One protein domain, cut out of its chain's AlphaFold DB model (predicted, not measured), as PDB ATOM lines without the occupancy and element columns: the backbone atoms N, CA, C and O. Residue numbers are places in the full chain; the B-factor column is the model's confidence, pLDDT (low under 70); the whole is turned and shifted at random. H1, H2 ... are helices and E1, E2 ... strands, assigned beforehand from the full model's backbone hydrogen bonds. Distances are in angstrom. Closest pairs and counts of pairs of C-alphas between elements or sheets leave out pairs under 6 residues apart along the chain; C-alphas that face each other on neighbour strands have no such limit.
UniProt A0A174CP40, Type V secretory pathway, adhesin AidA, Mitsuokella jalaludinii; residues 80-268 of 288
ATOM      1  N   TYR A  80     -15.256 -92.887  45.043       94.44
ATOM      2  CA  TYR A  80     -14.963 -94.256  45.464       94.44
ATOM      3  C   TYR A  80     -14.005 -94.258  46.658       94.44
ATOM      4  O   TYR A  80     -12.963 -93.606  46.622       94.44
ATOM      5  N   ASP A  81     -14.343 -95.027  47.691       92.44
ATOM      6  CA  ASP A  81     -13.466 -95.389  48.823       92.44
ATOM      7  C   ASP A  81     -12.908 -96.823  48.657       92.44
ATOM      8  O   ASP A  81     -12.445 -97.466  49.594       92.44
ATOM      9  N   ILE A  82     -12.972 -97.349  47.431       90.94
ATOM     10  CA  ILE A  82     -12.594 -98.715  47.065       90.94
ATOM     11  C   ILE A  82     -11.733 -98.738  45.802       90.94
ATOM     12  O   ILE A  82     -11.893 -97.918  44.900       90.94
ATOM     13  N   SER A  83     -10.822 -99.707  45.742       92.25
ATOM     14  CA  SER A  83     -10.058-100.062  44.543       92.25
ATOM     15  C   SER A  83      -9.806-101.578  44.544       92.25
ATOM     16  O   SER A  83      -9.285-102.077  45.550       92.25
ATOM     17  N   PRO A  84     -10.188-102.347  43.503       94.44
ATOM     18  CA  PRO A  84     -10.992-101.922  42.351       94.44
ATOM     19  C   PRO A  84     -12.363-101.359  42.759       94.44
ATOM     20  O   PRO A  84     -12.818-101.551  43.889       94.44
ATOM     21  N   VAL A  85     -12.971-100.619  41.833       94.56
ATOM     22  CA  VAL A  85     -14.335-100.077  41.945       94.56
ATOM     23  C   VAL A  85     -15.379-101.166  41.666       94.56
ATOM     24  O   VAL A  85     -15.003-102.282  41.308       94.56
ATOM     25  N   ASN A  86     -16.671-100.866  41.832       93.06
ATOM     26  CA  ASN A  86     -17.716-101.791  41.401       93.06
ATOM     27  C   ASN A  86     -17.789-101.872  39.866       93.06
ATOM     28  O   ASN A  86     -17.588-100.867  39.186       93.06
ATOM     29  N   ASP A  87     -18.074-103.060  39.329       93.88
ATOM     30  CA  ASP A  87     -18.119-103.297  37.875       93.88
ATOM     31  C   ASP A  87     -19.399-102.711  37.228       93.88
ATOM     32  O   ASP A  87     -19.503-102.597  36.005       93.88
ATOM     33  N   GLY A  88     -20.379-102.336  38.059       91.06
ATOM     34  CA  GLY A  88     -21.662-101.753  37.672       91.06
ATOM     35  C   GLY A  88     -21.609-100.284  37.227       91.06
ATOM     36  O   GLY A  88     -20.644 -99.553  37.454       91.06
ATOM     37  N   THR A  89     -22.689 -99.811  36.597       93.88
ATOM     38  CA  THR A  89     -22.790 -98.427  36.092       93.88
ATOM     39  C   THR A  89     -23.453 -97.479  37.095       93.88
ATOM     40  O   THR A  89     -24.677 -97.397  37.185       93.88
ATOM     41  N   ASN A  90     -22.640 -96.694  37.800       95.12
ATOM     42  CA  ASN A  90     -23.116 -95.610  38.665       95.12
ATOM     43  C   ASN A  90     -23.553 -94.382  37.843       95.12
ATOM     44  O   ASN A  90     -22.878 -94.001  36.886       95.12
ATOM     45  N   ILE A  91     -24.652 -93.728  38.231       95.50
ATOM     46  CA  ILE A  91     -25.262 -92.621  37.471       95.50
ATOM     47  C   ILE A  91     -25.361 -91.370  38.346       95.50
ATOM     48  O   ILE A  91     -26.090 -91.369  39.331       95.50
ATOM     49  N   ALA A  92     -24.709 -90.276  37.949       94.31
ATOM     50  CA  ALA A  92     -24.919 -88.943  38.520       94.31
ATOM     51  C   ALA A  92     -25.342 -87.974  37.406       94.31
ATOM     52  O   ALA A  92     -24.619 -87.814  36.426       94.31
ATOM     53  N   VAL A  93     -26.514 -87.340  37.526       94.00
ATOM     54  CA  VAL A  93     -27.040 -86.405  36.514       94.00
ATOM     55  C   VAL A  93     -27.691 -85.200  37.183       94.00
ATOM     56  O   VAL A  93     -28.704 -85.330  37.869       94.00
ATOM     57  N   GLY A  94     -27.168 -84.006  36.908       91.25
ATOM     58  CA  GLY A  94     -27.708 -82.739  37.404       91.25
ATOM     59  C   GLY A  94     -26.745 -81.999  38.331       91.25
ATOM     60  O   GLY A  94     -25.757 -82.553  38.806       91.25
ATOM     61  N   LYS A  95     -27.023 -80.714  38.569       91.44
ATOM     62  CA  LYS A  95     -26.050 -79.803  39.185       91.44
ATOM     63  C   LYS A  95     -25.701 -80.239  40.592       91.44
ATOM     64  O   LYS A  95     -26.576 -80.251  41.455       91.44
ATOM     65  N   ASN A  96     -24.422 -80.535  40.826       91.06
ATOM     66  CA  ASN A  96     -23.911 -81.025  42.108       91.06
ATOM     67  C   ASN A  96     -24.575 -82.352  42.565       91.06
ATOM     68  O   ASN A  96     -24.530 -82.674  43.752       91.06
ATOM     69  N   ALA A  97     -25.152 -83.128  41.632       93.69
ATOM     70  CA  ALA A  97     -25.521 -84.528  41.852       93.69
ATOM     71  C   ALA A  97     -24.271 -85.358  42.166       93.69
ATOM     72  O   ALA A  97     -23.208 -85.121  41.587       93.69
ATOM     73  N   LYS A  98     -24.389 -86.317  43.086       94.50
ATOM     74  CA  LYS A  98     -23.269 -87.100  43.622       94.50
ATOM     75  C   LYS A  98     -23.655 -88.557  43.811       94.50
ATOM     76  O   LYS A  98     -24.714 -88.853  44.356       94.50
ATOM     77  N   VAL A  99     -22.726 -89.446  43.484       96.31
ATOM     78  CA  VAL A  99     -22.762 -90.844  43.921       96.31
ATOM     79  C   VAL A  99     -21.475 -91.153  44.682       96.31
ATOM     80  O   VAL A  99     -20.400 -90.696  44.289       96.31
ATOM     81  N   PHE A 100     -21.585 -91.914  45.769       95.75
ATOM     82  CA  PHE A 100     -20.449 -92.425  46.534       95.75
ATOM     83  C   PHE A 100     -20.563 -93.940  46.719       95.75
ATOM     84  O   PHE A 100     -21.553 -94.406  47.284       95.75
ATOM     85  N   ILE A 101     -19.525 -94.679  46.329       95.88
ATOM     86  CA  ILE A 101     -19.400 -96.124  46.542       95.88
ATOM     87  C   ILE A 101     -18.314 -96.389  47.595       95.88
ATOM     88  O   ILE A 101     -17.162 -95.971  47.448       95.88
ATOM     89  N   GLY A 102     -18.700 -97.048  48.687       93.19
ATOM     90  CA  GLY A 102     -17.845 -97.300  49.851       93.19
ATOM     91  C   GLY A 102     -17.303 -98.726  49.951       93.19
ATOM     92  O   GLY A 102     -17.727 -99.611  49.220       93.19
ATOM     93  N   GLY A 103     -16.406 -98.960  50.913       90.81
ATOM     94  CA  GLY A 103     -15.974-100.311  51.319       90.81
ATOM     95  C   GLY A 103     -16.208-100.624  52.800       90.81
ATOM     96  O   GLY A 103     -15.743-101.651  53.291       90.81
ATOM     97  N   GLY A 104     -16.874 -99.725  53.532       89.94
ATOM     98  CA  GLY A 104     -16.985 -99.763  54.990       89.94
ATOM     99  C   GLY A 104     -18.102-100.667  55.519       89.94
ATOM    100  O   GLY A 104     -18.642-101.521  54.825       89.94
ATOM    101  N   THR A 105     -18.482-100.457  56.782       87.88
ATOM    102  CA  THR A 105     -19.397-101.357  57.513       87.88
ATOM    103  C   THR A 105     -20.801-101.431  56.922       87.88
ATOM    104  O   THR A 105     -21.436-102.475  57.026       87.88
ATOM    105  N   GLN A 106     -21.284-100.361  56.285       88.56
ATOM    106  CA  GLN A 106     -22.563-100.402  55.578       88.56
ATOM    107  C   GLN A 106     -22.457-101.202  54.271       88.56
ATOM    108  O   GLN A 106     -23.328-102.011  53.971       88.56
ATOM    109  N   GLU A 107     -21.379-101.019  53.509       92.50
ATOM    110  CA  GLU A 107     -21.151-101.728  52.246       92.50
ATOM    111  C   GLU A 107     -20.807-103.210  52.437       92.50
ATOM    112  O   GLU A 107     -21.221-104.039  51.634       92.50
ATOM    113  N   ALA A 108     -20.177-103.574  53.553       90.12
ATOM    114  CA  ALA A 108     -20.000-104.967  53.965       90.12
ATOM    115  C   ALA A 108     -21.334-105.718  54.184       90.12
ATOM    116  O   ALA A 108     -21.366-106.943  54.132       90.12
ATOM    117  N   MET A 109     -22.453-105.012  54.399       88.25
ATOM    118  CA  MET A 109     -23.789-105.631  54.440       88.25
ATOM    119  C   MET A 109     -24.373-105.891  53.040       88.25
ATOM    120  O   MET A 109     -25.356-106.618  52.918       88.25
ATOM    121  N   LEU A 110     -23.776-105.309  51.994       92.00
ATOM    122  CA  LEU A 110     -24.181-105.433  50.589       92.00
ATOM    123  C   LEU A 110     -23.295-106.400  49.792       92.00
ATOM    124  O   LEU A 110     -23.479-106.538  48.589       92.00
ATOM    125  N   SER A 111     -22.356-107.095  50.440       87.00
ATOM    126  CA  SER A 111     -21.487-108.083  49.789       87.00
ATOM    127  C   SER A 111     -22.060-109.512  49.785       87.00
ATOM    128  O   SER A 111     -21.343-110.455  49.484       87.00
ATOM    129  N   PHE A 112     -23.335-109.697  50.154       82.00
ATOM    130  CA  PHE A 112     -24.149-110.915  49.951       82.00
ATOM    131  C   PHE A 112     -23.447-112.285  50.118       82.00
ATOM    132  O   PHE A 112     -23.578-113.171  49.276       82.00
ATOM    133  N   GLY A 113     -22.752-112.493  51.241       77.69
ATOM    134  CA  GLY A 113     -22.115-113.777  51.584       77.69
ATOM    135  C   GLY A 113     -20.624-113.878  51.243       77.69
ATOM    136  O   GLY A 113     -19.987-114.868  51.594       77.69
ATOM    137  N   GLU A 114     -20.055-112.846  50.626       89.56
ATOM    138  CA  GLU A 114     -18.612-112.686  50.453       89.56
ATOM    139  C   GLU A 114     -17.840-112.586  51.775       89.56
ATOM    140  O   GLU A 114     -18.385-112.204  52.815       89.56
ATOM    141  N   LYS A 115     -16.525-112.847  51.722       89.50
ATOM    142  CA  LYS A 115     -15.635-112.610  52.868       89.50
ATOM    143  C   LYS A 115     -15.634-111.119  53.230       89.50
ATOM    144  O   LYS A 115     -15.259-110.282  52.408       89.50
ATOM    145  N   VAL A 116     -15.962-110.841  54.488       91.44
ATOM    146  CA  VAL A 116     -15.898-109.531  55.147       91.44
ATOM    147  C   VAL A 116     -14.800-109.563  56.214       91.44
ATOM    148  O   VAL A 116     -14.657-110.550  56.936       91.44
ATOM    149  N   GLU A 117     -14.027-108.488  56.323       90.00
ATOM    150  CA  GLU A 117     -13.062-108.278  57.406       90.00
ATOM    151  C   GLU A 117     -13.806-107.708  58.624       90.00
ATOM    152  O   GLU A 117     -14.537-106.723  58.507       90.00
ATOM    153  N   VAL A 118     -13.643-108.326  59.797       86.62
ATOM    154  CA  VAL A 118     -14.321-107.920  61.040       86.62
ATOM    155  C   VAL A 118     -13.283-107.454  62.053       86.62
ATOM    156  O   VAL A 118     -12.368-108.195  62.404       86.62
ATOM    157  N   TYR A 119     -13.448-106.236  62.558       83.00
ATOM    158  CA  TYR A 119     -12.525-105.599  63.495       83.00
ATOM    159  C   TYR A 119     -13.287-104.899  64.632       83.00
ATOM    160  O   TYR A 119     -14.508-105.030  64.758       83.00
ATOM    161  N   ASN A 120     -12.567-104.214  65.530       77.88
ATOM    162  CA  ASN A 120     -13.136-103.578  66.728       77.88
ATOM    163  C   ASN A 120     -14.049-104.528  67.532       77.88
ATOM    164  O   ASN A 120     -15.198-104.196  67.809       77.88
ATOM    165  N   PHE A 121     -13.566-105.729  67.870       81.19
ATOM    166  CA  PHE A 121     -14.310-106.738  68.648       81.19
ATOM    167  C   PHE A 121     -15.693-107.128  68.071       81.19
ATOM    168  O   PHE A 121     -16.579-107.536  68.817       81.19
ATOM    169  N   GLY A 122     -15.889-107.010  66.752       76.81
ATOM    170  CA  GLY A 122     -17.162-107.323  66.086       76.81
ATOM    171  C   GLY A 122     -18.080-106.122  65.846       76.81
ATOM    172  O   GLY A 122     -19.149-106.285  65.265       76.81
ATOM    173  N   PHE A 123     -17.686-104.909  66.255       73.69
ATOM    174  CA  PHE A 123     -18.486-103.693  66.062       73.69
ATOM    175  C   PHE A 123     -18.221-102.963  64.738       73.69
ATOM    176  O   PHE A 123     -18.869-101.953  64.456       73.69
ATOM    177  N   SER A 124     -17.254-103.408  63.936       82.38
ATOM    178  CA  SER A 124     -16.931-102.785  62.650       82.38
ATOM    179  C   SER A 124     -16.549-103.836  61.615       82.38
ATOM    180  O   SER A 124     -15.945-104.858  61.938       82.38
ATOM    181  N   MET A 125     -16.938-103.575  60.373       88.31
ATOM    182  CA  MET A 125     -16.747-104.460  59.226       88.31
ATOM    183  C   MET A 125     -16.262-103.667  58.013       88.31
ATOM    184  O   MET A 125     -16.603-102.488  57.893       88.31
ATOM    185  N   HIS A 126     -15.523-104.298  57.104       91.00
ATOM    186  CA  HIS A 126     -15.155-103.714  55.811       91.00
ATOM    187  C   HIS A 126     -14.873-104.784  54.745       91.00
ATOM    188  O   HIS A 126     -14.731-105.968  55.051       91.00
ATOM    189  N   ILE A 127     -14.802-104.361  53.481       94.00
ATOM    190  CA  ILE A 127     -14.494-105.213  52.316       94.00
ATOM    191  C   ILE A 127     -13.319-104.691  51.471       94.00
ATOM    192  O   ILE A 127     -13.069-105.197  50.379       94.00
ATOM    193  N   HIS A 128     -12.558-103.710  51.973       92.94
ATOM    194  CA  HIS A 128     -11.351-103.176  51.323       92.94
ATOM    195  C   HIS A 128     -10.355-104.254  50.860       92.94
ATOM    196  O   HIS A 128      -9.755-104.079  49.803       92.94
ATOM    197  N   ASP A 129     -10.249-105.387  51.557       92.38
ATOM    198  CA  ASP A 129      -9.347-106.498  51.211       92.38
ATOM    199  C   ASP A 129      -9.981-107.589  50.315       92.38
ATOM    200  O   ASP A 129      -9.301-108.537  49.919       92.38
ATOM    201  N   ASN A 130     -11.267-107.476  49.952       93.25
ATOM    202  CA  ASN A 130     -11.957-108.426  49.070       93.25
ATOM    203  C   ASN A 130     -12.345-107.768  47.732       93.25
ATOM    204  O   ASN A 130     -13.333-107.040  47.630       93.25
ATOM    205  N   ASN A 131     -11.566-108.046  46.682       94.94
ATOM    206  CA  ASN A 131     -11.814-107.518  45.336       94.94
ATOM    207  C   ASN A 131     -13.165-107.956  44.760       94.94
ATOM    208  O   ASN A 131     -13.874-107.113  44.223       94.94
ATOM    209  N   HIS A 132     -13.553-109.222  44.934       93.31
ATOM    210  CA  HIS A 132     -14.816-109.740  44.409       93.31
ATOM    211  C   HIS A 132     -16.021-109.067  45.089       93.31
ATOM    212  O   HIS A 132     -16.944-108.625  44.411       93.31
ATOM    213  N   ALA A 133     -15.962-108.867  46.411       93.38
ATOM    214  CA  ALA A 133     -16.973-108.100  47.142       93.38
ATOM    215  C   ALA A 133     -17.100-106.649  46.657       93.38
ATOM    216  O   ALA A 133     -18.216-106.180  46.465       93.38
ATOM    217  N   LYS A 134     -15.975-105.946  46.450       95.12
ATOM    218  CA  LYS A 134     -15.966-104.558  45.946       95.12
ATOM    219  C   LYS A 134     -16.557-104.458  44.539       95.12
ATOM    220  O   LYS A 134     -17.356-103.561  44.285       95.12
ATOM    221  N   GLN A 135     -16.188-105.385  43.654       94.62
ATOM    222  CA  GLN A 135     -16.653-105.414  42.265       94.62
ATOM    223  C   GLN A 135     -18.159-105.699  42.158       94.62
ATOM    224  O   GLN A 135     -18.841-105.062  41.357       94.62
ATOM    225  N   ASN A 136     -18.686-106.559  43.035       93.88
ATOM    226  CA  ASN A 136     -20.101-106.942  43.089       93.88
ATOM    227  C   ASN A 136     -21.007-105.973  43.883       93.88
ATOM    228  O   ASN A 136     -22.175-106.292  44.111       93.88
ATOM    229  N   LEU A 137     -20.510-104.813  44.335       95.31
ATOM    230  CA  LEU A 137     -21.352-103.846  45.051       95.31
ATOM    231  C   LEU A 137     -22.420-103.219  44.134       95.31
ATOM    232  O   LEU A 137     -22.096-102.789  43.021       95.31
ATOM    233  N   PRO A 138     -23.666-103.066  44.623       95.31
ATOM    234  CA  PRO A 138     -24.752-102.483  43.847       95.31
ATOM    235  C   PRO A 138     -24.522-100.994  43.566       95.31
ATOM    236  O   PRO A 138     -23.965-100.250  44.382       95.31
ATOM    237  N   GLU A 139     -24.994-100.560  42.404       95.88
ATOM    238  CA  GLU A 139     -24.794 -99.220  41.869       95.88
ATOM    239  C   GLU A 139     -25.526 -98.129  42.658       95.88
ATOM    240  O   GLU A 139     -26.554 -98.361  43.293       95.88
ATOM    241  N   GLY A 140     -25.006 -96.903  42.579       96.50
ATOM    242  CA  GLY A 140     -25.706 -95.702  43.032       96.50
ATOM    243  C   GLY A 140     -26.249 -94.875  41.863       96.50
ATOM    244  O   GLY A 140     -25.561 -94.666  40.861       96.50
ATOM    245  N   ILE A 141     -27.474 -94.365  42.005       97.50
ATOM    246  CA  ILE A 141     -28.149 -93.502  41.024       97.50
ATOM    247  C   ILE A 141     -28.564 -92.200  41.710       97.50
ATOM    248  O   ILE A 141     -29.379 -92.235  42.621       97.50
ATOM    249  N   ALA A 142     -28.066 -91.050  41.256       95.62
ATOM    250  CA  ALA A 142     -28.432 -89.721  41.746       95.62
ATOM    251  C   ALA A 142     -28.829 -88.798  40.582       95.62
ATOM    252  O   ALA A 142     -27.998 -88.419  39.756       95.62
ATOM    253  N   VAL A 143     -30.103 -88.400  40.518       95.56
ATOM    254  CA  VAL A 143     -30.671 -87.606  39.418       95.56
ATOM    255  C   VAL A 143     -31.417 -86.386  39.955       95.56
ATOM    256  O   VAL A 143     -32.473 -86.504  40.574       95.56
ATOM    257  N   GLY A 144     -30.876 -85.202  39.679       92.88
ATOM    258  CA  GLY A 144     -31.441 -83.906  40.050       92.88
ATOM    259  C   GLY A 144     -30.390 -82.925  40.568       92.88
ATOM    260  O   GLY A 144     -29.191 -83.173  40.517       92.88
ATOM    261  N   THR A 145     -30.829 -81.757  41.034       92.44
ATOM    262  CA  THR A 145     -29.915 -80.758  41.610       92.44
ATOM    263  C   THR A 145     -29.614 -81.110  43.064       92.44
ATOM    264  O   THR A 145     -30.547 -81.262  43.847       92.44
ATOM    265  N   ASN A 146     -28.334 -81.160  43.438       92.56
ATOM    266  CA  ASN A 146     -27.830 -81.486  44.779       92.56
ATOM    267  C   ASN A 146     -28.203 -82.892  45.305       92.56
ATOM    268  O   ASN A 146     -28.103 -83.110  46.511       92.56
ATOM    269  N   SER A 147     -28.629 -83.827  44.449       93.81
ATOM    270  CA  SER A 147     -28.934 -85.211  44.844       93.81
ATOM    271  C   SER A 147     -27.687 -85.974  45.308       93.81
ATOM    272  O   SER A 147     -26.582 -85.744  44.809       93.81
ATOM    273  N   TYR A 148     -27.849 -86.894  46.258       94.69
ATOM    274  CA  TYR A 148     -26.775 -87.735  46.783       94.69
ATOM    275  C   TYR A 148     -27.239 -89.181  46.981       94.69
ATOM    276  O   TYR A 148     -28.054 -89.463  47.856       94.69
ATOM    277  N   ALA A 149     -26.650 -90.108  46.226       95.88
ATOM    278  CA  ALA A 149     -26.819 -91.540  46.443       95.88
ATOM    279  C   ALA A 149     -25.535 -92.170  46.997       95.88
ATOM    280  O   ALA A 149     -24.429 -91.918  46.515       95.88
ATOM    281  N   ARG A 150     -25.683 -93.027  48.008       95.19
ATOM    282  CA  ARG A 150     -24.617 -93.925  48.463       95.19
ATOM    283  C   ARG A 150     -24.699 -95.265  47.707       95.19
ATOM    284  O   ARG A 150     -25.605 -95.470  46.908       95.19
ATOM    285  N   THR A 151     -23.765 -96.175  47.963       96.56
ATOM    286  CA  THR A 151     -23.749 -97.572  47.500       96.56
ATOM    287  C   THR A 151     -25.138 -98.219  47.533       96.56
ATOM    288  O   THR A 151     -25.788 -98.237  48.581       96.56
ATOM    289  N   GLY A 152     -25.599 -98.741  46.394       95.75
ATOM    290  CA  GLY A 152     -26.921 -99.350  46.224       95.75
ATOM    291  C   GLY A 152     -28.126 -98.401  46.271       95.75
ATOM    292  O   GLY A 152     -29.255 -98.877  46.173       95.75
ATOM    293  N   SER A 153     -27.936 -97.096  46.493       97.50
ATOM    294  CA  SER A 153     -29.044 -96.151  46.663       97.50
ATOM    295  C   SER A 153     -29.541 -95.567  45.342       97.50
ATOM    296  O   SER A 153     -28.767 -95.275  44.430       97.50
ATOM    297  N   ILE A 154     -30.843 -95.295  45.281       98.00
ATOM    298  CA  ILE A 154     -31.503 -94.590  44.181       98.00
ATOM    299  C   ILE A 154     -32.047 -93.269  44.713       98.00
ATOM    300  O   ILE A 154     -32.847 -93.255  45.641       98.00
ATOM    301  N   GLU A 155     -31.678 -92.163  44.085       97.00
ATOM    302  CA  GLU A 155     -32.169 -90.831  44.395       97.00
ATOM    303  C   GLU A 155     -32.576 -90.078  43.133       97.00
ATOM    304  O   GLU A 155     -31.763 -89.804  42.254       97.00
ATOM    305  N   ILE A 156     -33.851 -89.708  43.057       96.38
ATOM    306  CA  ILE A 156     -34.437 -88.960  41.950       96.38
ATOM    307  C   ILE A 156     -35.250 -87.807  42.538       96.38
ATOM    308  O   ILE A 156     -36.354 -87.993  43.055       96.38
ATOM    309  N   GLY A 157     -34.693 -86.603  42.459       91.94
ATOM    310  CA  GLY A 157     -35.232 -85.405  43.090       91.94
ATOM    311  C   GLY A 157     -34.220 -84.264  43.108       91.94
ATOM    312  O   GLY A 157     -33.017 -84.476  42.998       91.94
ATOM    313  N   ALA A 158     -34.706 -83.030  43.242       90.62
ATOM    314  CA  ALA A 158     -33.855 -81.866  43.469       90.62
ATOM    315  C   ALA A 158     -33.940 -81.419  44.933       90.62
ATOM    316  O   ALA A 158     -35.048 -81.304  45.455       90.62
ATOM    317  N   HIS A 159     -32.792 -81.106  45.538       90.75
ATOM    318  CA  HIS A 159     -32.647 -80.565  46.892       90.75
ATOM    319  C   HIS A 159     -32.260 -79.088  46.838       90.75
ATOM    320  O   HIS A 159     -31.088 -78.713  46.913       90.75
ATOM    321  N   THR A 160     -33.253 -78.223  46.670       89.56
ATOM    322  CA  THR A 160     -33.070 -76.767  46.533       89.56
ATOM    323  C   THR A 160     -33.355 -75.993  47.820       89.56
ATOM    324  O   THR A 160     -33.063 -74.804  47.898       89.56
ATOM    325  N   LEU A 161     -33.895 -76.650  48.852       86.56
ATOM    326  CA  LEU A 161     -34.301 -75.997  50.104       86.56
ATOM    327  C   LEU A 161     -33.162 -75.831  51.132       86.56
ATOM    328  O   LEU A 161     -33.320 -75.089  52.103       86.56
ATOM    329  N   ALA A 162     -32.015 -76.484  50.913       84.88
ATOM    330  CA  ALA A 162     -30.868 -76.466  51.825       84.88
ATOM    331  C   ALA A 162     -30.232 -75.072  51.990       84.88
ATOM    332  O   ALA A 162     -29.898 -74.686  53.106       84.88
ATOM    333  N   GLU A 163     -30.116 -74.291  50.911       85.12
ATOM    334  CA  GLU A 163     -29.490 -72.956  50.927       85.12
ATOM    335  C   GLU A 163     -30.199 -71.993  51.894       85.12
ATOM    336  O   GLU A 163     -29.562 -71.342  52.721       85.12
ATOM    337  N   ASN A 164     -31.534 -71.995  51.867       83.31
ATOM    338  CA  ASN A 164     -32.375 -71.180  52.745       83.31
ATOM    339  C   ASN A 164     -32.617 -71.816  54.128       83.31
ATOM    340  O   ASN A 164     -33.397 -71.278  54.912       83.31
ATOM    341  N   LYS A 165     -31.983 -72.962  54.430       87.69
ATOM    342  CA  LYS A 165     -32.109 -73.711  55.697       87.69
ATOM    343  C   LYS A 165     -33.561 -73.936  56.124       87.69
ATOM    344  O   LYS A 165     -33.895 -73.834  57.303       87.69
ATOM    345  N   ILE A 166     -34.433 -74.222  55.155       85.69
ATOM    346  CA  ILE A 166     -35.869 -74.391  55.393       85.69
ATOM    347  C   ILE A 166     -36.091 -75.510  56.414       85.69
ATOM    348  O   ILE A 166     -35.498 -76.583  56.298       85.69
ATOM    349  N   SER A 167     -36.943 -75.258  57.409       86.88
ATOM    350  CA  SER A 167     -37.345 -76.262  58.396       86.88
ATOM    351  C   SER A 167     -38.139 -77.384  57.725       86.88
ATOM    352  O   SER A 167     -39.155 -77.127  57.080       86.88
ATOM    353  N   ILE A 168     -37.681 -78.623  57.887       85.75
ATOM    354  CA  ILE A 168     -38.290 -79.835  57.339       85.75
ATOM    355  C   ILE A 168     -38.212 -80.919  58.424       85.75
ATOM    356  O   ILE A 168     -37.124 -81.332  58.825       85.75
ATOM    357  N   GLY A 169     -39.372 -81.372  58.907       85.88
ATOM    358  CA  GLY A 169     -39.465 -82.297  60.042       85.88
ATOM    359  C   GLY A 169     -38.958 -81.681  61.350       85.88
ATOM    360  O   GLY A 169     -39.358 -80.578  61.727       85.88
ATOM    361  N   ASP A 170     -38.050 -82.385  62.022       86.75
ATOM    362  CA  ASP A 170     -37.388 -81.999  63.276       86.75
ATOM    363  C   ASP A 170     -36.062 -81.236  63.073       86.75
ATOM    364  O   ASP A 170     -35.315 -81.011  64.028       86.75
ATOM    365  N   THR A 171     -35.739 -80.832  61.841       89.62
ATOM    366  CA  THR A 171     -34.467 -80.177  61.506       89.62
ATOM    367  C   THR A 171     -34.606 -79.216  60.317       89.62
ATOM    368  O   THR A 171     -35.705 -78.813  59.943       89.62
ATOM    369  N   THR A 172     -33.483 -78.787  59.751       90.19
ATOM    370  CA  THR A 172     -33.391 -77.912  58.580       90.19
ATOM    371  C   THR A 172     -32.794 -78.664  57.390       90.19
ATOM    372  O   THR A 172     -32.001 -79.590  57.562       90.19
ATOM    373  N   ALA A 173     -33.173 -78.274  56.172       87.75
ATOM    374  CA  ALA A 173     -32.807 -78.954  54.928       87.75
ATOM    375  C   ALA A 173     -31.285 -79.111  54.695       87.75
ATOM    376  O   ALA A 173     -30.859 -80.068  54.058       87.75
ATOM    377  N   ASP A 174     -30.454 -78.220  55.246       88.19
ATOM    378  CA  ASP A 174     -28.982 -78.296  55.219       88.19
ATOM    379  C   ASP A 174     -28.389 -79.409  56.104       88.19
ATOM    380  O   ASP A 174     -27.213 -79.751  55.974       88.19
ATOM    381  N   LYS A 175     -29.192 -79.984  57.006       88.88
ATOM    382  CA  LYS A 175     -28.795 -81.041  57.951       88.88
ATOM    383  C   LYS A 175     -29.385 -82.409  57.614       88.88
ATOM    384  O   LYS A 175     -29.085 -83.374  58.313       88.88
ATOM    385  N   LEU A 176     -30.229 -82.504  56.587       86.94
ATOM    386  CA  LEU A 176     -30.808 -83.768  56.143       86.94
ATOM    387  C   LEU A 176     -29.799 -84.501  55.257       86.94
ATOM    388  O   LEU A 176     -29.590 -84.148  54.101       86.94
ATOM    389  N   GLN A 177     -29.139 -85.500  55.840       78.62
ATOM    390  CA  GLN A 177     -28.052 -86.246  55.211       78.62
ATOM    391  C   GLN A 177     -28.503 -87.659  54.843       78.62
ATOM    392  O   GLN A 177     -29.181 -88.338  55.613       78.62
ATOM    393  N   GLN A 178     -28.109 -88.114  53.655       82.75
ATOM    394  CA  GLN A 178     -28.597 -89.358  53.052       82.75
ATOM    395  C   GLN A 178     -27.483 -90.405  52.974       82.75
ATOM    396  O   GLN A 178     -27.223 -91.018  51.947       82.75
ATOM    397  N   PHE A 179     -26.791 -90.599  54.099       86.50
ATOM    398  CA  PHE A 179     -25.649 -91.511  54.211       86.50
ATOM    399  C   PHE A 179     -26.019 -92.990  54.400       86.50
ATOM    400  O   PHE A 179     -25.124 -93.812  54.594       86.50
ATOM    401  N   GLY A 180     -27.304 -93.345  54.343       89.19
ATOM    402  CA  GLY A 180     -27.747 -94.738  54.360       89.19
ATOM    403  C   GLY A 180     -27.541 -95.412  53.005       89.19
ATOM    404  O   GLY A 180     -28.009 -94.889  51.995       89.19
ATOM    405  N   VAL A 181     -26.882 -96.572  52.990       93.75
ATOM    406  CA  VAL A 181     -26.769 -97.425  51.789       93.75
ATOM    407  C   VAL A 181     -28.108 -98.057  51.400       93.75
ATOM    408  O   VAL A 181     -28.995 -98.188  52.247       93.75
ATOM    409  N   ALA A 182     -28.239 -98.482  50.141       95.88
ATOM    410  CA  ALA A 182     -29.420 -99.168  49.601       95.88
ATOM    411  C   ALA A 182     -30.758 -98.430  49.835       95.88
ATOM    412  O   ALA A 182     -31.825 -99.039  49.904       95.88
ATOM    413  N   SER A 183     -30.700 -97.109  49.998       96.88
ATOM    414  CA  SER A 183     -31.859 -96.249  50.229       96.88
ATOM    415  C   SER A 183     -32.521 -95.840  48.910       96.88
ATOM    416  O   SER A 183     -31.853 -95.676  47.896       96.88
ATOM    417  N   THR A 184     -33.842 -95.674  48.899       97.88
ATOM    418  CA  THR A 184     -34.596 -95.225  47.718       97.88
ATOM    419  C   THR A 184     -35.308 -93.912  48.013       97.88
ATOM    420  O   THR A 184     -36.085 -93.827  48.957       97.88
ATOM    421  N   THR A 185     -35.105 -92.907  47.171       97.25
ATOM    422  CA  THR A 185     -35.724 -91.582  47.254       97.25
ATOM    423  C   THR A 185     -36.263 -91.208  45.878       97.25
ATOM    424  O   THR A 185     -35.493 -90.963  44.955       97.25
ATOM    425  N   LEU A 186     -37.583 -91.135  45.717       96.94
ATOM    426  CA  LEU A 186     -38.225 -90.728  44.465       96.94
ATOM    427  C   LEU A 186     -39.195 -89.573  44.718       96.94
ATOM    428  O   LEU A 186     -40.369 -89.790  45.005       96.94
ATOM    429  N   GLY A 187     -38.720 -88.335  44.601       93.69
ATOM    430  CA  GLY A 187     -39.541 -87.138  44.767       93.69
ATOM    431  C   GLY A 187     -38.726 -85.859  44.933       93.69
ATOM    432  O   GLY A 187     -37.597 -85.872  45.413       93.69
ATOM    433  N   THR A 188     -39.306 -84.720  44.553       89.38
ATOM    434  CA  THR A 188     -38.624 -83.421  44.681       89.38
ATOM    435  C   THR A 188     -38.540 -83.001  46.149       89.38
ATOM    436  O   THR A 188     -39.550 -83.068  46.851       89.38
ATOM    437  N   ASN A 189     -37.361 -82.540  46.589       90.88
ATOM    438  CA  ASN A 189     -37.057 -82.125  47.965       90.88
ATOM    439  C   ASN A 189     -37.505 -83.148  49.035       90.88
ATOM    440  O   ASN A 189     -37.949 -82.763  50.117       90.88
ATOM    441  N   SER A 190     -37.440 -84.445  48.714       93.19
ATOM    442  CA  SER A 190     -37.694 -85.536  49.659       93.19
ATOM    443  C   SER A 190     -36.379 -86.108  50.160       93.19
ATOM    444  O   SER A 190     -35.536 -86.432  49.337       93.19
ATOM    445  N   TYR A 191     -36.218 -86.281  51.471       94.06
ATOM    446  CA  TYR A 191     -34.945 -86.674  52.086       94.06
ATOM    447  C   TYR A 191     -35.055 -88.020  52.811       94.06
ATOM    448  O   TYR A 191     -35.842 -88.156  53.749       94.06
ATOM    449  N   THR A 192     -34.215 -88.984  52.436       95.12
ATOM    450  CA  THR A 192     -34.168 -90.344  53.001       95.12
ATOM    451  C   THR A 192     -32.878 -90.567  53.790       95.12
ATOM    452  O   THR A 192     -31.861 -91.007  53.252       95.12
ATOM    453  N   GLY A 193     -32.893 -90.259  55.085       92.31
ATOM    454  CA  GLY A 193     -31.810 -90.587  56.007       92.31
ATOM    455  C   GLY A 193     -32.054 -91.931  56.688       92.31
ATOM    456  O   GLY A 193     -32.757 -91.982  57.693       92.31
ATOM    457  N   GLY A 194     -31.466 -93.014  56.173       92.44
ATOM    458  CA  GLY A 194     -31.508 -94.351  56.783       92.44
ATOM    459  C   GLY A 194     -31.093 -95.452  55.803       92.44
ATOM    460  O   GLY A 194     -31.403 -95.367  54.617       92.44
ATOM    461  N   GLY A 195     -30.372 -96.476  56.270       93.38
ATOM    462  CA  GLY A 195     -29.995 -97.619  55.425       93.38
ATOM    463  C   GLY A 195     -31.220 -98.449  55.030       93.38
ATOM    464  O   GLY A 195     -32.077 -98.709  55.874       93.38
ATOM    465  N   PHE A 196     -31.329 -98.853  53.763       95.25
ATOM    466  CA  PHE A 196     -32.494 -99.568  53.209       95.25
ATOM    467  C   PHE A 196     -33.845 -98.832  53.372       95.25
ATOM    468  O   PHE A 196     -34.910 -99.433  53.236       95.25
ATOM    469  N   ALA A 197     -33.830 -97.536  53.702       96.19
ATOM    470  CA  ALA A 197     -35.041 -96.732  53.837       96.19
ATOM    471  C   ALA A 197     -35.589 -96.332  52.456       96.19
ATOM    472  O   ALA A 197     -34.829 -96.152  51.507       96.19
ATOM    473  N   THR A 198     -36.907 -96.200  52.334       97.38
ATOM    474  CA  THR A 198     -37.604 -95.890  51.079       97.38
ATOM    475  C   THR A 198     -38.542 -94.703  51.262       97.38
ATOM    476  O   THR A 198     -39.438 -94.747  52.098       97.38
ATOM    477  N   THR A 199     -38.414 -93.679  50.424       97.12
ATOM    478  CA  THR A 199     -39.338 -92.548  50.316       97.12
ATOM    479  C   THR A 199     -39.807 -92.379  48.872       97.12
ATOM    480  O   THR A 199     -39.000 -92.198  47.962       97.12
ATOM    481  N   ILE A 200     -41.124 -92.379  48.657       97.19
ATOM    482  CA  ILE A 200     -41.763 -92.190  47.350       97.19
ATOM    483  C   ILE A 200     -42.762 -91.030  47.429       97.19
ATOM    484  O   ILE A 200     -43.640 -90.993  48.288       97.19
ATOM    485  N   GLY A 201     -42.656 -90.092  46.494       94.88
ATOM    486  CA  GLY A 201     -43.383 -88.826  46.468       94.88
ATOM    487  C   GLY A 201     -42.599 -87.674  47.113       94.88
ATOM    488  O   GLY A 201     -41.503 -87.864  47.636       94.88
ATOM    489  N   SER A 202     -43.122 -86.449  46.994       91.12
ATOM    490  CA  SER A 202     -42.362 -85.194  47.178       91.12
ATOM    491  C   SER A 202     -42.521 -84.549  48.562       91.12
ATOM    492  O   SER A 202     -43.575 -84.665  49.187       91.12
ATOM    493  N   TYR A 203     -41.503 -83.797  48.991       91.25
ATOM    494  CA  TYR A 203     -41.439 -83.090  50.280       91.25
ATOM    495  C   TYR A 203     -41.612 -83.986  51.519       91.25
ATOM    496  O   TYR A 203     -42.109 -83.536  52.548       91.25
ATOM    497  N   ASN A 204     -41.236 -85.262  51.427       93.75
ATOM    498  CA  ASN A 204     -41.199 -86.168  52.574       93.75
ATOM    499  C   ASN A 204     -39.830 -86.102  53.271       93.75
ATOM    500  O   ASN A 204     -38.824 -85.761  52.653       93.75
ATOM    501  N   VAL A 205     -39.761 -86.487  54.541       94.00
ATOM    502  CA  VAL A 205     -38.497 -86.582  55.276       94.00
ATOM    503  C   VAL A 205     -38.452 -87.818  56.167       94.00
ATOM    504  O   VAL A 205     -39.383 -88.103  56.915       94.00
ATOM    505  N   GLN A 206     -37.330 -88.526  56.117       95.25
ATOM    506  CA  GLN A 206     -36.898 -89.501  57.110       95.25
ATOM    507  C   GLN A 206     -35.588 -88.960  57.693       95.25
ATOM    508  O   GLN A 206     -34.535 -89.100  57.074       95.25
ATOM    509  N   SER A 207     -35.642 -88.241  58.816       93.50
ATOM    510  CA  SER A 207     -34.488 -87.475  59.308       93.50
ATOM    511  C   SER A 207     -33.547 -88.342  60.140       93.50
ATOM    512  O   SER A 207     -33.968 -89.044  61.058       93.50
ATOM    513  N   ASN A 208     -32.256 -88.313  59.821       92.44
ATOM    514  CA  ASN A 208     -31.231 -89.062  60.540       92.44
ATOM    515  C   ASN A 208     -30.000 -88.159  60.741       92.44
ATOM    516  O   ASN A 208     -29.521 -87.582  59.766       92.44
ATOM    517  N   PRO A 209     -29.487 -88.018  61.979       91.06
ATOM    518  CA  PRO A 209     -28.326 -87.181  62.277       91.06
ATOM    519  C   PRO A 209     -26.983 -87.871  61.968       91.06
ATOM    520  O   PRO A 209     -25.936 -87.281  62.229       91.06
ATOM    521  N   TYR A 210     -27.000 -89.111  61.463       89.19
ATOM    522  CA  TYR A 210     -25.808 -89.868  61.090       89.19
ATOM    523  C   TYR A 210     -25.011 -89.147  60.005       89.19
ATOM    524  O   TYR A 210     -25.509 -88.923  58.903       89.19
ATOM    525  N   ALA A 211     -23.752 -88.846  60.314       85.56
ATOM    526  CA  ALA A 211     -22.839 -88.093  59.461       85.56
ATOM    527  C   ALA A 211     -21.585 -88.902  59.072       85.56
ATOM    528  O   ALA A 211     -20.608 -88.324  58.595       85.56
ATOM    529  N   ALA A 212     -21.592 -90.220  59.318       82.12
ATOM    530  CA  ALA A 212     -20.451 -91.128  59.173       82.12
ATOM    531  C   ALA A 212     -19.201 -90.718  59.989       82.12
ATOM    532  O   ALA A 212     -18.064 -90.980  59.592       82.12
ATOM    533  N   LYS A 213     -19.388 -90.080  61.155       81.56
ATOM    534  CA  LYS A 213     -18.297 -89.506  61.968       81.56
ATOM    535  C   LYS A 213     -17.820 -90.438  63.080       81.56
ATOM    536  O   LYS A 213     -18.130 -90.255  64.256       81.56
ATOM    537  N   GLY A 214     -16.991 -91.407  62.704       79.38
ATOM    538  CA  GLY A 214     -16.331 -92.308  63.650       79.38
ATOM    539  C   GLY A 214     -17.286 -93.297  64.328       79.38
ATOM    540  O   GLY A 214     -18.416 -93.527  63.888       79.38
ATOM    541  N   THR A 215     -16.807 -93.933  65.398       78.44
ATOM    542  CA  THR A 215     -17.480 -95.080  66.027       78.44
ATOM    543  C   THR A 215     -18.724 -94.695  66.826       78.44
ATOM    544  O   THR A 215     -19.722 -95.407  66.750       78.44
ATOM    545  N   SER A 216     -18.707 -93.574  67.553       82.81
ATOM    546  CA  SER A 216     -19.841 -93.127  68.375       82.81
ATOM    547  C   SER A 216     -21.056 -92.737  67.529       82.81
ATOM    548  O   SER A 216     -22.152 -93.221  67.792       82.81
ATOM    549  N   ASP A 217     -20.862 -91.947  66.470       83.19
ATOM    550  CA  ASP A 217     -21.928 -91.587  65.526       83.19
ATOM    551  C   ASP A 217     -22.509 -92.827  64.828       83.19
ATOM    552  O   ASP A 217     -23.724 -93.018  64.776       83.19
ATOM    553  N   THR A 218     -21.638 -93.732  64.373       82.88
ATOM    554  CA  THR A 218     -22.056 -94.993  63.742       82.88
ATOM    555  C   THR A 218     -22.875 -95.861  64.697       82.88
ATOM    556  O   THR A 218     -23.931 -96.366  64.318       82.88
ATOM    557  N   LEU A 219     -22.448 -95.994  65.957       82.00
ATOM    558  CA  LEU A 219     -23.173 -96.778  66.955       82.00
ATOM    559  C   LEU A 219     -24.510 -96.133  67.351       82.00
ATOM    560  O   LEU A 219     -25.473 -96.853  67.602       82.00
ATOM    561  N   SER A 220     -24.588 -94.802  67.419       85.00
ATOM    562  CA  SER A 220     -25.776 -94.083  67.897       85.00
ATOM    563  C   SER A 220     -26.818 -93.790  66.817       85.00
ATOM    564  O   SER A 220     -28.005 -93.742  67.137       85.00
ATOM    565  N   ASN A 221     -26.404 -93.581  65.562       88.88
ATOM    566  CA  ASN A 221     -27.261 -92.978  64.537       88.88
ATOM    567  C   ASN A 221     -27.394 -93.786  63.234       88.88
ATOM    568  O   ASN A 221     -28.429 -93.672  62.581       88.88
ATOM    569  N   ALA A 222     -26.425 -94.633  62.857       87.00
ATOM    570  CA  ALA A 222     -26.431 -95.289  61.535       87.00
ATOM    571  C   ALA A 222     -27.690 -96.135  61.252       87.00
ATOM    572  O   ALA A 222     -28.122 -96.249  60.108       87.00
ATOM    573  N   THR A 223     -28.311 -96.701  62.290       89.44
ATOM    574  CA  THR A 223     -29.525 -97.522  62.170       89.44
ATOM    575  C   THR A 223     -30.833 -96.727  62.200       89.44
ATOM    576  O   THR A 223     -31.888 -97.319  61.998       89.44
ATOM    577  N   LYS A 224     -30.818 -95.410  62.450       92.19
ATOM    578  CA  LYS A 224     -32.054 -94.615  62.528       92.19
ATOM    579  C   LYS A 224     -32.784 -94.578  61.181       92.19
ATOM    580  O   LYS A 224     -32.161 -94.449  60.127       92.19
ATOM    581  N   ASN A 225     -34.108 -94.717  61.236       93.50
ATOM    582  CA  ASN A 225     -35.009 -94.932  60.094       93.50
ATOM    583  C   ASN A 225     -34.649 -96.111  59.168       93.50
ATOM    584  O   ASN A 225     -35.195 -96.185  58.068       93.50
ATOM    585  N   ALA A 226     -33.754 -97.027  59.556       92.56
ATOM    586  CA  ALA A 226     -33.393 -98.135  58.677       92.56
ATOM    587  C   ALA A 226     -34.627 -98.987  58.324       92.56
ATOM    588  O   ALA A 226     -35.493 -99.211  59.175       92.56
ATOM    589  N   PHE A 227     -34.716 -99.441  57.072       93.62
ATOM    590  CA  PHE A 227     -35.855-100.199  56.522       93.62
ATOM    591  C   PHE A 227     -37.224 -99.484  56.562       93.62
ATOM    592  O   PHE A 227     -38.254-100.103  56.292       93.62
ATOM    593  N   ALA A 228     -37.285 -98.195  56.907       94.62
ATOM    594  CA  ALA A 228     -38.546 -97.464  56.994       94.62
ATOM    595  C   ALA A 228     -39.044 -97.017  55.611       94.62
ATOM    596  O   ALA A 228     -38.261 -96.545  54.789       94.62
ATOM    597  N   THR A 229     -40.352 -97.101  55.374       95.50
ATOM    598  CA  THR A 229     -41.018 -96.764  54.107       95.50
ATOM    599  C   THR A 229     -41.964 -95.571  54.269       95.50
ATOM    600  O   THR A 229     -42.822 -95.573  55.148       95.50
ATOM    601  N   VAL A 230     -41.865 -94.570  53.395       95.44
ATOM    602  CA  VAL A 230     -42.737 -93.386  53.346       95.44
ATOM    603  C   VAL A 230     -43.283 -93.196  51.929       95.44
ATOM    604  O   VAL A 230     -42.520 -93.167  50.970       95.44
ATOM    605  N   ILE A 231     -44.601 -93.050  51.772       95.31
ATOM    606  CA  ILE A 231     -45.269 -92.901  50.469       95.31
ATOM    607  C   ILE A 231     -46.258 -91.725  50.498       95.31
ATOM    608  O   ILE A 231     -47.152 -91.670  51.336       95.31
ATOM    609  N   GLY A 232     -46.167 -90.800  49.543       92.38
ATOM    610  CA  GLY A 232     -47.089 -89.666  49.398       92.38
ATOM    611  C   GLY A 232     -46.377 -88.321  49.513       92.38
ATOM    612  O   GLY A 232     -45.340 -88.145  48.881       92.38
ATOM    613  N   THR A 233     -46.915 -87.346  50.251       89.75
ATOM    614  CA  THR A 233     -46.305 -86.000  50.340       89.75
ATOM    615  C   THR A 233     -46.359 -85.377  51.731       89.75
ATOM    616  O   THR A 233     -47.307 -85.594  52.486       89.75
ATOM    617  N   PHE A 234     -45.367 -84.544  52.059       88.75
ATOM    618  CA  PHE A 234     -45.268 -83.828  53.343       88.75
ATOM    619  C   PHE A 234     -45.234 -84.732  54.590       88.75
ATOM    620  O   PHE A 234     -45.563 -84.284  55.686       88.75
ATOM    621  N   ASN A 235     -44.861 -86.004  54.446       91.56
ATOM    622  CA  ASN A 235     -44.746 -86.923  55.575       91.56
ATOM    623  C   ASN A 235     -43.387 -86.791  56.267       91.56
ATOM    624  O   ASN A 235     -42.376 -86.533  55.617       91.56
ATOM    625  N   SER A 236     -43.353 -87.037  57.573       91.56
ATOM    626  CA  SER A 236     -42.170 -86.893  58.411       91.56
ATOM    627  C   SER A 236     -41.988 -88.102  59.333       91.56
ATOM    628  O   SER A 236     -42.894 -88.439  60.096       91.56
ATOM    629  N   ASN A 237     -40.830 -88.760  59.247       92.88
ATOM    630  CA  ASN A 237     -40.343 -89.791  60.167       92.88
ATOM    631  C   ASN A 237     -39.094 -89.228  60.860       92.88
ATOM    632  O   ASN A 237     -38.010 -89.193  60.278       92.88
ATOM    633  N   GLU A 238     -39.280 -88.704  62.063       92.56
ATOM    634  CA  GLU A 238     -38.309 -87.861  62.756       92.56
ATOM    635  C   GLU A 238     -37.469 -88.665  63.751       92.56
ATOM    636  O   GLU A 238     -38.030 -89.302  64.650       92.56
ATOM    637  N   SER A 239     -36.138 -88.621  63.596       91.88
ATOM    638  CA  SER A 239     -35.181 -89.342  64.455       91.88
ATOM    639  C   SER A 239     -33.925 -88.535  64.848       91.88
ATOM    640  O   SER A 239     -32.976 -89.106  65.405       91.88
ATOM    641  N   MET A 240     -33.876 -87.211  64.634       90.75
ATOM    642  CA  MET A 240     -32.697 -86.386  64.978       90.75
ATOM    643  C   MET A 240     -32.376 -86.427  66.472       90.75
ATOM    644  O   MET A 240     -31.212 -86.543  66.851       90.75
ATOM    645  N   THR A 241     -33.402 -86.417  67.323       86.69
ATOM    646  CA  THR A 241     -33.281 -86.467  68.793       86.69
ATOM    647  C   THR A 241     -33.603 -87.845  69.389       86.69
ATOM    648  O   THR A 241     -33.729 -87.986  70.605       86.69
ATOM    649  N   GLY A 242     -33.734 -88.872  68.542       84.38
ATOM    650  CA  GLY A 242     -34.116 -90.231  68.929       84.38
ATOM    651  C   GLY A 242     -32.990 -91.132  69.436       84.38
ATOM    652  O   GLY A 242     -31.802 -90.805  69.350       84.38
ATOM    653  N   SER A 243     -33.378 -92.317  69.907       89.00
ATOM    654  CA  SER A 243     -32.474 -93.420  70.245       89.00
ATOM    655  C   SER A 243     -31.961 -94.129  68.982       89.00
ATOM    656  O   SER A 243     -32.432 -93.883  67.872       89.00
ATOM    657  N   ARG A 244     -31.013 -95.063  69.136       85.00
ATOM    658  CA  ARG A 244     -30.455 -95.860  68.028       85.00
ATOM    659  C   ARG A 244     -31.520 -96.582  67.179       85.00
ATOM    660  O   ARG A 244     -31.313 -96.779  65.982       85.00
ATOM    661  N   SER A 245     -32.627 -96.996  67.796       88.00
ATOM    662  CA  SER A 245     -33.723 -97.725  67.147       88.00
ATOM    663  C   SER A 245     -34.844 -96.829  66.610       88.00
ATOM    664  O   SER A 245     -35.824 -97.342  66.073       88.00
ATOM    665  N   SER A 246     -34.727 -95.506  66.747       90.81
ATOM    666  CA  SER A 246     -35.755 -94.572  66.292       90.81
ATOM    667  C   SER A 246     -35.958 -94.629  64.782       90.81
ATOM    668  O   SER A 246     -35.010 -94.677  63.996       90.81
ATOM    669  N   GLY A 247     -37.225 -94.652  64.385       88.12
ATOM    670  CA  GLY A 247     -37.658 -94.651  62.999       88.12
ATOM    671  C   GLY A 247     -37.640 -96.012  62.305       88.12
ATOM    672  O   GLY A 247     -38.179 -96.087  61.203       88.12
ATOM    673  N   ILE A 248     -37.007 -97.046  62.878       91.38
ATOM    674  CA  ILE A 248     -36.747 -98.329  62.198       91.38
ATOM    675  C   ILE A 248     -38.051 -99.007  61.770       91.38
ATOM    676  O   ILE A 248     -39.015 -99.055  62.532       91.38
ATOM    677  N   ALA A 249     -38.059 -99.528  60.538       92.12
ATOM    678  CA  ALA A 249     -39.153-100.296  59.936       92.12
ATOM    679  C   ALA A 249     -40.548 -99.625  59.975       92.12
ATOM    680  O   ALA A 249     -41.562-100.289  59.762       92.12
ATOM    681  N   ASN A 250     -40.625 -98.311  60.211       91.44
ATOM    682  CA  ASN A 250     -41.884 -97.569  60.165       91.44
ATOM    683  C   ASN A 250     -42.426 -97.509  58.732       91.44
ATOM    684  O   ASN A 250     -41.677 -97.249  57.794       91.44
ATOM    685  N   MET A 251     -43.738 -97.661  58.573       91.31
ATOM    686  CA  MET A 251     -44.463 -97.441  57.325       91.31
ATOM    687  C   MET A 251     -45.368 -96.208  57.453       91.31
ATOM    688  O   MET A 251     -46.171 -96.101  58.378       91.31
ATOM    689  N   ILE A 252     -45.270 -95.267  56.518       91.69
ATOM    690  CA  ILE A 252     -46.104 -94.061  56.471       91.69
ATOM    691  C   ILE A 252     -46.636 -93.894  55.047       91.69
ATOM    692  O   ILE A 252     -45.880 -93.999  54.086       91.69
ATOM    693  N   ALA A 253     -47.927 -93.612  54.898       90.50
ATOM    694  CA  ALA A 253     -48.568 -93.360  53.618       90.50
ATOM    695  C   ALA A 253     -49.544 -92.169  53.668       90.50
ATOM    696  O   ALA A 253     -50.137 -91.845  54.701       90.50
ATOM    697  N   GLY A 254     -49.762 -91.527  52.521       84.94
ATOM    698  CA  GLY A 254     -50.711 -90.425  52.361       84.94
ATOM    699  C   GLY A 254     -50.054 -89.055  52.521       84.94
ATOM    700  O   GLY A 254     -48.953 -88.838  52.021       84.94
ATOM    701  N   THR A 255     -50.748 -88.102  53.144       83.69
ATOM    702  CA  THR A 255     -50.302 -86.702  53.189       83.69
ATOM    703  C   THR A 255     -50.103 -86.168  54.607       83.69
ATOM    704  O   THR A 255     -50.870 -86.491  55.514       83.69
ATOM    705  N   ALA A 256     -49.094 -85.309  54.781       84.56
ATOM    706  CA  ALA A 256     -48.881 -84.472  55.967       84.56
ATOM    707  C   ALA A 256     -48.791 -85.212  57.325       84.56
ATOM    708  O   ALA A 256     -49.104 -84.629  58.362       84.56
ATOM    709  N   ASN A 257     -48.400 -86.491  57.354       84.12
ATOM    710  CA  ASN A 257     -48.263 -87.234  58.612       84.12
ATOM    711  C   ASN A 257     -46.931 -86.927  59.314       84.12
ATOM    712  O   ASN A 257     -45.904 -86.805  58.652       84.12
ATOM    713  N   LYS A 258     -46.914 -86.916  60.650       87.00
ATOM    714  CA  LYS A 258     -45.706 -86.778  61.475       87.00
ATOM    715  C   LYS A 258     -45.603 -87.917  62.491       87.00
ATOM    716  O   LYS A 258     -46.479 -88.082  63.340       87.00
ATOM    717  N   VAL A 259     -44.500 -88.656  62.417       82.19
ATOM    718  CA  VAL A 259     -44.074 -89.704  63.352       82.19
ATOM    719  C   VAL A 259     -42.742 -89.277  63.956       82.19
ATOM    720  O   VAL A 259     -41.864 -88.823  63.228       82.19
ATOM    721  N   THR A 260     -42.566 -89.459  65.263       73.00
ATOM    722  CA  THR A 260     -41.321 -89.105  65.956       73.00
ATOM    723  C   THR A 260     -40.861 -90.286  66.817       73.00
ATOM    724  O   THR A 260     -41.591 -90.750  67.690       73.00
ATOM    725  N   ASN A 261     -39.646 -90.779  66.562       71.50
ATOM    726  CA  ASN A 261     -38.913 -91.806  67.319       71.50
ATOM    727  C   ASN A 261     -39.498 -93.241  67.442       71.50
ATOM    728  O   ASN A 261     -38.955 -94.028  68.220       71.50
ATOM    729  N   SER A 262     -40.522 -93.637  66.676       59.44
ATOM    730  CA  SER A 262     -41.150 -94.980  66.762       59.44
ATOM    731  C   SER A 262     -40.327 -96.119  66.134       59.44
ATOM    732  O   SER A 262     -39.608 -95.882  65.168       59.44
ATOM    733  N   ASN A 263     -40.503 -97.357  66.616       61.44
ATOM    734  CA  ASN A 263     -40.029 -98.602  65.987       61.44
ATOM    735  C   ASN A 263     -41.214 -99.583  65.896       61.44
ATOM    736  O   ASN A 263     -41.475-100.322  66.846       61.44
ATOM    737  N   GLY A 264     -41.986 -99.506  64.804       60.69
ATOM    738  CA  GLY A 264     -43.212-100.300  64.602       60.69
ATOM    739  C   GLY A 264     -44.462 -99.504  64.191       60.69
ATOM    740  O   GLY A 264     -45.574 -99.898  64.537       60.69
ATOM    741  N   ALA A 265     -44.315 -98.368  63.502       69.50
ATOM    742  CA  ALA A 265     -45.451 -97.560  63.050       69.50
ATOM    743  C   ALA A 265     -46.032 -98.029  61.700       69.50
ATOM    744  O   ALA A 265     -45.287 -98.372  60.787       69.50
ATOM    745  N   ILE A 266     -47.357 -97.932  61.546       73.38
ATOM    746  CA  ILE A 266     -48.066 -97.889  60.256       73.38
ATOM    747  C   ILE A 266     -49.003 -96.675  60.312       73.38
ATOM    748  O   ILE A 266     -49.870 -96.631  61.182       73.38
ATOM    749  N   VAL A 267     -48.849 -95.683  59.429       71.56
ATOM    750  CA  VAL A 267     -49.662 -94.447  59.456       71.56
ATOM    751  C   VAL A 267     -50.223 -94.117  58.077       71.56
ATOM    752  O   VAL A 267     -49.486 -94.107  57.100       71.56
ATOM    753  N   MET A 268     -51.525 -93.829  57.995       73.38
ATOM    754  CA  MET A 268     -52.263 -93.529  56.758       73.38
ATOM    755  C   MET A 268     -53.378 -92.505  57.046       73.38
ATOM    756  O   MET A 268     -54.023 -92.598  58.084       73.38
TER     757      MET A 268
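This is residues 80 to 268 of the 288 residues of the protein "Type V secretory pathway, adhesin AidA" of Mitsuokella jalaludinii (UniProt A0A174CP40). With little regular structure, the chain winds in stacked turns: one long parallel wall, E1 E5 E7 E8 E9 E11 E13 E15, is partly faced by the small parallel sheet E10 E12 E14. The parallel pair E2 E6 covers the wall near E1 and E5, and the hairpin E3 E4 lies far out. The 189 printed residues, mixed in class and under half in named elements, run E1 to E4, H1, E5 to E10, H2, E11 to E15. The whole is compact, radius of gyration of the C-alphas 15.9 A, spans 45 by 37 by 26 A.

In the sandwich's larger sheet, E11, residues 229 to 233, and E13, residues 251 to 255, are parallel, N 231 and O 252 within hydrogen-bond range at 2.8 A. H1, residues 131 to 135, and H2, residues 214 to 221, are on neither sandwich sheet; every O i to N i+4 pair is within range.

E1, residues 91 to 93, begins at (-25.262, -92.621, 37.471). E15, residues 266 to 268, ends at (-52.263, -93.529, 56.758). E13 is 12.9 A long.

The printed part has no cut. Among the long links are residues 102 to 116 and 157 to 183. Residues 262 to 265 are under pLDDT 70.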